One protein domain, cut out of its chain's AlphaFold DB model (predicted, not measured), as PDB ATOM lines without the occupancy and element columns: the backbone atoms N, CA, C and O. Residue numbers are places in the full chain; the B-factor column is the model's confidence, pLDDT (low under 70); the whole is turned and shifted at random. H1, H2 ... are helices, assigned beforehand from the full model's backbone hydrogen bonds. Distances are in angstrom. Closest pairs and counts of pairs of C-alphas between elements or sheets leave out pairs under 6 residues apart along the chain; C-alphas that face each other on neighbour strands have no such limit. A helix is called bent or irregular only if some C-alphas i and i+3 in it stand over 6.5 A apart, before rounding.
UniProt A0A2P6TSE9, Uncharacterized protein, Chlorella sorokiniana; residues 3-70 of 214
ATOM      1  N   ILE A   3     -12.669  -0.997  23.899       88.06
ATOM      2  CA  ILE A   3     -13.033  -1.824  22.732       88.06
ATOM      3  C   ILE A   3     -14.368  -2.562  22.926       88.06
ATOM      4  O   ILE A   3     -15.143  -2.638  21.988       88.06
ATOM      5  N   VAL A   4     -14.655  -3.061  24.132       91.62
ATOM      6  CA  VAL A   4     -15.838  -3.893  24.443       91.62
ATOM      7  C   VAL A   4     -16.990  -3.099  25.073       91.62
ATOM      8  O   VAL A   4     -18.031  -3.655  25.409       91.62
ATOM      9  N   ARG A   5     -16.837  -1.777  25.219       90.69
ATOM     10  CA  ARG A   5     -17.907  -0.894  25.709       90.69
ATOM     11  C   ARG A   5     -19.177  -0.908  24.850       90.69
ATOM     12  O   ARG A   5     -20.235  -0.824  25.467       90.69
ATOM     13  N   PRO A   6     -19.121  -1.039  23.506       91.19
ATOM     14  CA  PRO A   6     -20.326  -0.991  22.681       91.19
ATOM     15  C   PRO A   6     -21.401  -2.015  23.043       91.19
ATOM     16  O   PRO A   6     -22.582  -1.732  22.885       91.19
ATOM     17  N   VAL A   7     -21.034  -3.173  23.599       90.75
ATOM     18  CA  VAL A   7     -22.011  -4.209  23.976       90.75
ATOM     19  C   VAL A   7     -22.610  -4.027  25.373       90.75
ATOM     20  O   VAL A   7     -23.622  -4.642  25.678       90.75
ATOM     21  N   VAL A   8     -22.060  -3.137  26.206       90.94
ATOM     22  CA  VAL A   8     -22.579  -2.883  27.561       90.94
ATOM     23  C   VAL A   8     -23.929  -2.165  27.492       90.94
ATOM     24  O   VAL A   8     -24.060  -1.172  26.770       90.94
ATOM     25  N   GLU A   9     -24.925  -2.615  28.257       86.00
ATOM     26  CA  GLU A   9     -26.207  -1.900  28.417       86.00
ATOM     27  C   GLU A   9     -26.325  -1.213  29.780       86.00
ATOM     28  O   GLU A   9     -26.810  -0.082  29.896       86.00
ATOM     29  N   THR A  10     -25.833  -1.876  30.822       86.50
ATOM     30  CA  THR A  10     -25.939  -1.427  32.208       86.50
ATOM     31  C   THR A  10     -24.585  -1.410  32.916       86.50
ATOM     32  O   THR A  10     -23.631  -2.080  32.531       86.50
ATOM     33  N   GLY A  11     -24.466  -0.593  33.967       87.50
ATOM     34  CA  GLY A  11     -23.184  -0.364  34.647       87.50
ATOM     35  C   GLY A  11     -22.541  -1.631  35.223       87.50
ATOM     36  O   GLY A  11     -21.324  -1.789  35.113       87.50
ATOM     37  N   TYR A  12     -23.348  -2.537  35.777       90.69
ATOM     38  CA  TYR A  12     -22.869  -3.738  36.466       90.69
ATOM     39  C   TYR A  12     -22.160  -4.726  35.527       90.69
ATOM     40  O   TYR A  12     -21.232  -5.421  35.937       90.69
ATOM     41  N   GLU A  13     -22.537  -4.745  34.246       94.31
ATOM     42  CA  GLU A  13     -21.936  -5.618  33.234       94.31
ATOM     43  C   GLU A  13     -20.434  -5.384  33.075       94.31
ATOM     44  O   GLU A  13     -19.710  -6.306  32.707       94.31
ATOM     45  N   ASN A  14     -19.934  -4.182  33.397       93.12
ATOM     46  CA  ASN A  14     -18.497  -3.911  33.349       93.12
ATOM     47  C   ASN A  14     -17.718  -4.805  34.329       93.12
ATOM     48  O   ASN A  14     -16.596  -5.186  34.013       93.12
ATOM     49  N   ILE A  15     -18.301  -5.170  35.479       94.31
ATOM     50  CA  ILE A  15     -17.666  -6.073  36.455       94.31
ATOM     51  C   ILE A  15     -17.467  -7.451  35.814       94.31
ATOM     52  O   ILE A  15     -16.366  -8.004  35.835       94.31
ATOM     53  N   VAL A  16     -18.522  -7.969  35.179       96.31
ATOM     54  CA  VAL A  16     -18.504  -9.267  34.495       96.31
ATOM     55  C   VAL A  16     -17.537  -9.229  33.306       96.31
ATOM     56  O   VAL A  16     -16.702 -10.120  33.175       96.31
ATOM     57  N   GLN A  17     -17.575  -8.172  32.483       95.88
ATOM     58  CA  GLN A  17     -16.667  -8.014  31.339       95.88
ATOM     59  C   GLN A  17     -15.201  -8.017  31.758       95.88
ATOM     60  O   GLN A  17     -14.397  -8.705  31.135       95.88
ATOM     61  N   ILE A  18     -14.837  -7.250  32.793       95.38
ATOM     62  CA  ILE A  18     -13.446  -7.172  33.258       95.38
ATOM     63  C   ILE A  18     -12.961  -8.562  33.655       95.38
ATOM     64  O   ILE A  18     -11.881  -8.972  33.234       95.38
ATOM     65  N   ARG A  19     -13.771  -9.313  34.405       96.50
ATOM     66  CA  ARG A  19     -13.412 -10.673  34.800       96.50
ATOM     67  C   ARG A  19     -13.288 -11.608  33.597       96.50
ATOM     68  O   ARG A  19     -12.310 -12.338  33.520       96.50
ATOM     69  N   CYS A  20     -14.207 -11.546  32.633       96.62
ATOM     70  CA  CYS A  20     -14.108 -12.347  31.412       96.62
ATOM     71  C   CYS A  20     -12.811 -12.045  30.640       96.62
ATOM     72  O   CYS A  20     -12.137 -12.975  30.202       96.62
ATOM     73  N   LEU A  21     -12.425 -10.768  30.512       95.94
ATOM     74  CA  LEU A  21     -11.163 -10.374  29.868       95.94
ATOM     75  C   LEU A  21      -9.945 -10.927  30.624       95.94
ATOM     76  O   LEU A  21      -8.995 -11.385  29.995       95.94
ATOM     77  N   LEU A  22      -9.969 -10.898  31.961       96.25
ATOM     78  CA  LEU A  22      -8.906 -11.466  32.799       96.25
ATOM     79  C   LEU A  22      -8.830 -12.997  32.690       96.25
ATOM     80  O   LEU A  22      -7.741 -13.558  32.772       96.25
ATOM     81  N   GLU A  23      -9.965 -13.665  32.473       96.06
ATOM     82  CA  GLU A  23     -10.056 -15.114  32.242       96.06
ATOM     83  C   GLU A  23      -9.783 -15.515  30.774       96.06
ATOM     84  O   GLU A  23      -9.876 -16.691  30.431       96.06
ATOM     85  N   GLY A  24      -9.398 -14.565  29.910       96.00
ATOM     86  CA  GLY A  24      -8.922 -14.836  28.551       96.00
ATOM     87  C   GLY A  24      -9.980 -14.766  27.448       96.00
ATOM     88  O   GLY A  24      -9.659 -15.066  26.299       96.00
ATOM     89  N   VAL A  25     -11.210 -14.336  27.752       96.44
ATOM     90  CA  VAL A  25     -12.218 -14.054  26.720       96.44
ATOM     91  C   VAL A  25     -11.734 -12.914  25.837       96.44
ATOM     92  O   VAL A  25     -11.347 -11.846  26.325       96.44
ATOM     93  N   THR A  26     -11.792 -13.107  24.525       96.00
ATOM     94  CA  THR A  26     -11.297 -12.102  23.589       96.00
ATOM     95  C   THR A  26     -12.295 -10.949  23.416       96.00
ATOM     96  O   THR A  26     -13.513 -11.145  23.474       96.00
ATOM     97  N   PRO A  27     -11.821  -9.722  23.128       94.50
ATOM     98  CA  PRO A  27     -12.706  -8.612  22.780       94.50
ATOM     99  C   PRO A  27     -13.626  -8.908  21.591       94.50
ATOM    100  O   PRO A  27     -14.754  -8.428  21.565       94.50
ATOM    101  N   GLN A  28     -13.151  -9.691  20.617       93.56
ATOM    102  CA  GLN A  28     -13.928 -10.072  19.441       93.56
ATOM    103  C   GLN A  28     -15.131 -10.939  19.822       93.56
ATOM    104  O   GLN A  28     -16.237 -10.648  19.379       93.56
ATOM    105  N   GLU A  29     -14.930 -11.951  20.669       94.25
ATOM    106  CA  GLU A  29     -16.021 -12.797  21.167       94.25
ATOM    107  C   GLU A  29     -17.049 -11.962  21.931       94.25
ATOM    108  O   GLU A  29     -18.237 -12.038  21.632       94.25
ATOM    109  N   MET A  30     -16.611 -11.075  22.836       94.50
ATOM    110  CA  MET A  30     -17.536 -10.187  23.554       94.50
ATOM    111  C   MET A  30     -18.352  -9.316  22.602       94.50
ATOM    112  O   MET A  30     -19.566  -9.220  22.739       94.50
ATOM    113  N   LEU A  31     -17.709  -8.687  21.620       91.12
ATOM    114  CA  LEU A  31     -18.410  -7.830  20.664       91.12
ATOM    115  C   LEU A  31     -19.478  -8.581  19.856       91.12
ATOM    116  O   LEU A  31     -20.425  -7.953  19.392       91.12
ATOM    117  N   GLN A  32     -19.337  -9.898  19.693       90.56
ATOM    118  CA  GLN A  32     -20.260 -10.724  18.919       90.56
ATOM    119  C   GLN A  32     -21.367 -11.356  19.767       90.56
ATOM    120  O   GLN A  32     -22.499 -11.431  19.300       90.56
ATOM    121  N   THR A  33     -21.059 -11.817  20.982       93.31
ATOM    122  CA  THR A  33     -21.962 -12.696  21.748       93.31
ATOM    123  C   THR A  33     -22.155 -12.279  23.206       93.31
ATOM    124  O   THR A  33     -22.683 -13.055  23.999       93.31
ATOM    125  N   TRP A  34     -21.789 -11.050  23.598       94.94
ATOM    126  CA  TRP A  34     -21.867 -10.602  24.998       94.94
ATOM    127  C   TRP A  34     -23.216 -10.861  25.678       94.94
ATOM    128  O   TRP A  34     -23.237 -11.319  26.819       94.94
ATOM    129  N   HIS A  35     -24.332 -10.614  24.988       92.19
ATOM    130  CA  HIS A  35     -25.667 -10.809  25.558       92.19
ATOM    131  C   HIS A  35     -25.992 -12.280  25.861       92.19
ATOM    132  O   HIS A  35     -26.728 -12.548  26.808       92.19
ATOM    133  N   ASP A  36     -25.379 -13.220  25.140       94.50
ATOM    134  CA  ASP A  36     -25.497 -14.662  25.390       94.50
ATOM    135  C   ASP A  36     -24.482 -15.131  26.451       94.50
ATOM    136  O   ASP A  36     -24.751 -16.008  27.279       94.50
ATOM    137  N   MET A  37     -23.295 -14.513  26.464       95.88
ATOM    138  CA  MET A  37     -22.228 -14.806  27.423       95.88
ATOM    139  C   MET A  37     -22.585 -14.353  28.839       95.88
ATOM    140  O   MET A  37     -22.343 -15.087  29.797       95.88
ATOM    141  N   LEU A  38     -23.146 -13.152  28.983       96.50
ATOM    142  CA  LEU A  38     -23.455 -12.527  30.266       96.50
ATOM    143  C   LEU A  38     -24.243 -13.449  31.217       96.50
ATOM    144  O   LEU A  38     -23.730 -13.702  32.309       96.50
ATOM    145  N   PRO A  39     -25.420 -14.005  30.852       96.44
ATOM    146  CA  PRO A  39     -26.160 -14.896  31.748       96.44
ATOM    147  C   PRO A  39     -25.370 -16.166  32.089       96.44
ATOM    148  O   PRO A  39     -25.393 -16.610  33.237       96.44
ATOM    149  N   THR A  40     -24.604 -16.706  31.134       96.56
ATOM    150  CA  THR A  40     -23.755 -17.890  31.342       96.56
ATOM    151  C   THR A  40     -22.674 -17.629  32.394       96.56
ATOM    152  O   THR A  40     -22.484 -18.433  33.309       96.56
ATOM    153  N   TYR A  41     -21.977 -16.492  32.311       97.31
ATOM    154  CA  TYR A  41     -20.941 -16.123  33.280       97.31
ATOM    155  C   TYR A  41     -21.516 -15.727  34.637       97.31
ATOM    156  O   TYR A  41     -20.954 -16.112  35.661       97.31
ATOM    157  N   MET A  42     -22.651 -15.024  34.664       97.31
ATOM    158  CA  MET A  42     -23.348 -14.717  35.914       97.31
ATOM    159  C   MET A  42     -23.733 -15.997  36.657       97.31
ATOM    160  O   MET A  42     -23.421 -16.126  37.837       97.31
ATOM    161  N   GLN A  43     -24.303 -16.986  35.959       97.56
ATOM    162  CA  GLN A  43     -24.626 -18.284  36.551       97.56
ATOM    163  C   GLN A  43     -23.367 -19.030  37.011       97.56
ATOM    164  O   GLN A  43     -23.311 -19.506  38.143       97.56
ATOM    165  N   ARG A  44     -22.340 -19.114  36.155       97.00
ATOM    166  CA  ARG A  44     -21.077 -19.808  36.461       97.00
ATOM    167  C   ARG A  44     -20.397 -19.259  37.715       97.00
ATOM    168  O   ARG A  44     -19.762 -20.014  38.444       97.00
ATOM    169  N   TRP A  45     -20.489 -17.953  37.939       97.56
ATOM    170  CA  TRP A  45     -19.857 -17.278  39.069       97.56
ATOM    171  C   TRP A  45     -20.797 -17.051  40.256       97.56
ATOM    172  O   TRP A  45     -20.359 -16.459  41.239       97.56
ATOM    173  N   GLY A  46     -22.046 -17.522  40.179       97.25
ATOM    174  CA  GLY A  46     -23.039 -17.356  41.241       97.25
ATOM    175  C   GLY A  46     -23.357 -15.891  41.542       97.25
ATOM    176  O   GLY A  46     -23.490 -15.533  42.704       97.25
ATOM    177  N   LEU A  47     -23.406 -15.043  40.512       97.12
ATOM    178  CA  LEU A  47     -23.638 -13.607  40.655       97.12
ATOM    179  C   LEU A  47     -25.119 -13.269  40.504       97.12
ATOM    180  O   LEU A  47     -25.753 -13.683  39.531       97.12
ATOM    181  N   ASP A  48     -25.628 -12.432  41.403       95.56
ATOM    182  CA  ASP A  48     -26.943 -11.817  41.270       95.56
ATOM    183  C   ASP A  48     -26.866 -10.435  40.601       95.56
ATOM    184  O   ASP A  48     -25.923  -9.660  40.784       95.56
ATOM    185  N   ARG A  49     -27.881 -10.102  39.798       91.56
ATOM    186  CA  ARG A  49     -27.941  -8.814  39.099       91.56
ATOM    187  C   ARG A  49     -28.130  -7.646  40.064       91.56
ATOM    188  O   ARG A  49     -27.488  -6.615  39.871       91.56
ATOM    189  N   GLY A  50     -29.043  -7.773  41.026       90.38
ATOM    190  CA  GLY A  50     -29.345  -6.723  41.997       90.38
ATOM    191  C   GLY A  50     -28.123  -6.412  42.849       90.38
ATOM    192  O   GLY A  50     -27.692  -5.263  42.900       90.38
ATOM    193  N   GLU A  51     -27.480  -7.453  43.378       94.12
ATOM    194  CA  GLU A  51     -26.246  -7.326  44.159       94.12
ATOM    195  C   GLU A  51     -25.129  -6.619  43.382       94.12
ATOM    196  O   GLU A  51     -24.466  -5.733  43.919       94.12
ATOM    197  N   LEU A  52     -24.925  -6.955  42.102       93.56
ATOM    198  CA  LEU A  52     -23.905  -6.289  41.287       93.56
ATOM    199  C   LEU A  52     -24.253  -4.828  40.973       93.56
ATOM    200  O   LEU A  52     -23.347  -3.999  40.871       93.56
ATOM    201  N   VAL A  53     -25.535  -4.499  40.784       89.94
ATOM    202  CA  VAL A  53     -25.980  -3.108  40.593       89.94
ATOM    203  C   VAL A  53     -25.709  -2.289  41.852       89.94
ATOM    204  O   VAL A  53     -25.146  -1.195  41.741       89.94
ATOM    205  N   ASP A  54     -26.053  -2.828  43.019       91.00
ATOM    206  CA  ASP A  54     -25.851  -2.169  44.307       91.00
ATOM    207  C   ASP A  54     -24.363  -2.014  44.616       91.00
ATOM    208  O   ASP A  54     -23.916  -0.898  44.872       91.00
ATOM    209  N   LEU A  55     -23.572  -3.084  44.469       93.19
ATOM    210  CA  LEU A  55     -22.119  -3.062  44.655       93.19
ATOM    211  C   LEU A  55     -21.442  -2.041  43.734       93.19
ATOM    212  O   LEU A  55     -20.574  -1.280  44.167       93.19
ATOM    213  N   PHE A  56     -21.829  -1.998  42.454       91.81
ATOM    214  CA  PHE A  56     -21.282  -1.026  41.507       91.81
ATOM    215  C   PHE A  56     -21.668   0.414  41.872       91.81
ATOM    216  O   PHE A  56     -20.878   1.335  41.659       91.81
ATOM    217  N   GLY A  57     -22.876   0.621  42.399       91.44
ATOM    218  CA  GLY A  57     -23.347   1.918  42.876       91.44
ATOM    219  C   GLY A  57     -22.602   2.386  44.127       91.44
ATOM    220  O   GLY A  57     -21.996   3.456  44.094       91.44
ATOM    221  N   SER A  58     -22.596   1.576  45.188       94.06
ATOM    222  CA  SER A  58     -22.015   1.936  46.488       94.06
ATOM    223  C   SER A  58     -20.509   2.156  46.411       94.06
ATOM    224  O   SER A  58     -20.019   3.165  46.905       94.06
ATOM    225  N   THR A  59     -19.779   1.306  45.680       95.12
ATOM    226  CA  THR A  59     -18.328   1.472  45.469       95.12
ATOM    227  C   THR A  59     -18.012   2.830  44.836       95.12
ATOM    228  O   THR A  59     -17.016   3.475  45.159       95.12
ATOM    229  N   ARG A  60     -18.864   3.298  43.916       94.56
ATOM    230  CA  ARG A  60     -18.692   4.608  43.274       94.56
ATOM    231  C   ARG A  60     -19.057   5.757  44.201       94.56
ATOM    232  O   ARG A  60     -18.414   6.794  44.101       94.56
ATOM    233  N   ASP A  61     -20.053   5.582  45.063       94.25
ATOM    234  CA  ASP A  61     -20.401   6.577  46.078       94.25
ATOM    235  C   ASP A  61     -19.279   6.744  47.100       94.25
ATOM    236  O   ASP A  61     -18.867   7.866  47.379       94.25
ATOM    237  N   GLU A  62     -18.744   5.631  47.605       97.12
ATOM    238  CA  GLU A  62     -17.609   5.612  48.528       97.12
ATOM    239  C   GLU A  62     -16.382   6.273  47.897       97.12
ATOM    240  O   GLU A  62     -15.745   7.118  48.525       97.12
ATOM    241  N   TRP A  63     -16.094   5.965  46.627       96.94
ATOM    242  CA  TRP A  63     -14.997   6.609  45.909       96.94
ATOM    243  C   TRP A  63     -15.229   8.116  45.738       96.94
ATOM    244  O   TRP A  63     -14.331   8.893  46.035       96.94
ATOM    245  N   MET A  64     -16.429   8.555  45.346       95.00
ATOM    246  CA  MET A  64     -16.741   9.990  45.252       95.00
ATOM    247  C   MET A  64     -16.603  10.720  46.588       95.00
ATOM    248  O   MET A  64     -16.179  11.874  46.603       95.00
ATOM    249  N   ALA A  65     -16.993  10.077  47.691       96.25
ATOM    250  CA  ALA A  65     -16.896  10.653  49.026       96.25
ATOM    251  C   ALA A  65     -15.441  10.753  49.511       96.25
ATOM    252  O   ALA A  65     -15.092  11.713  50.196       96.25
ATOM    253  N   ALA A  66     -14.604   9.775  49.157       97.62
ATOM    254  CA  ALA A  66     -13.204   9.718  49.565       97.62
ATOM    255  C   ALA A  66     -12.268  10.551  48.669       97.62
ATOM    256  O   ALA A  66     -11.328  11.163  49.169       97.62
ATOM    257  N   ASP A  67     -12.506  10.554  47.358       97.56
ATOM    258  CA  ASP A  67     -11.634  11.147  46.342       97.56
ATOM    259  C   ASP A  67     -12.438  11.505  45.080       97.56
ATOM    260  O   ASP A  67     -12.516  10.752  44.102       97.56
ATOM    261  N   LEU A  68     -13.063  12.685  45.112       94.25
ATOM    262  CA  LEU A  68     -13.856  13.182  43.992       94.25
ATOM    263  C   LEU A  68     -13.002  13.393  42.733       94.25
ATOM    264  O   LEU A  68     -13.452  13.055  41.639       94.25
ATOM    265  N   ASP A  69     -11.786  13.923  42.873       95.69
ATOM    266  CA  ASP A  69     -10.907  14.209  41.735       95.69
ATOM    267  C   ASP A  69     -10.460  12.914  41.048       95.69
ATOM    268  O   ASP A  69     -10.538  12.804  39.820       95.69
ATOM    269  N   GLY A  70     -10.077  11.896  41.822       96.50
ATOM    270  CA  GLY A  70      -9.761  10.574  41.292       96.50
ATOM    271  C   GLY A  70     -10.963   9.902  40.635       96.50
ATOM    272  O   GLY A  70     -10.814   9.303  39.568       96.50
TER     273      GLY A  70
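Overview. This is residues 3 to 70 of the 214 residues of an uncharacterized protein of Chlorella sorokiniana (UniProt A0A2P6TSE9). Two helices pack on a sharply kinked third one: H1 on residues 27 to 35 of H3, and H2 across H3. The last helix, H4, runs away from this small body as a long arm, and residues 61 to 67 stick out free. The printed part has 68 residues, with four named helices in the order H1, H2, H3, H4 and no named strand; the class is all helix. It is only just loose, close to compact, with a radius of gyration of the C-alphas of 13.2 A and spans of 36 by 25 by 20 A.

Along the chain. H1 is residues 3 to 7, with C-alpha 3 at (-13.033, -1.824, 22.732); it is irregular, C-alphas 3 and 6 being 7.3 A apart. H2 is residues 13 to 22, 14.3 A long. H3 is residues 27 to 44, 19.6 A long, beginning at C-alpha 27 at (-12.706, -8.612, 22.780). It is irregular, with C-alphas 32 and 35 8.6 A apart and a kink of 103 degrees near residue 34. H4 is residues 49 to 66, 25.9 A long, ending at C-alpha 66 at (-13.204, 9.718, 49.565).

Arrangement. H1 touches H3 with residues 27 to 35 of H3 alone; the closest C-alphas are those of Val 4 and Pro 27, 5.9 A apart. H1 and H2 are near each other. H2 touches H3, about perpendicular at 74 degrees, with the C-alphas of Val 16 and Leu 38 closest at 7.3 A. H2 and H4 are close but not clearly touching, about perpendicular at 90 degrees; their closest C-alphas, those of Ile 15 and Leu 52, are 7.9 A apart. H3 and H4 are only just apart, closest at 8.1 A, and H1 and H4 are apart. Every O i to N i+4 pair is within hydrogen-bond range in H2, against 13 of 14 in H4, 10 of 14 in H3 and 0 of 1 in H1, where 0 of 2 O i to N i+3 pairs are within range.

Size, cuts and confidence. The C-alphas farthest apart, those of Gln 32 and Ala 66, are 37.5 A apart. The printed part has no cut, and its three links between helices are tight. The mean pLDDT of the printed part is 94.1, and no printed residue is under 70.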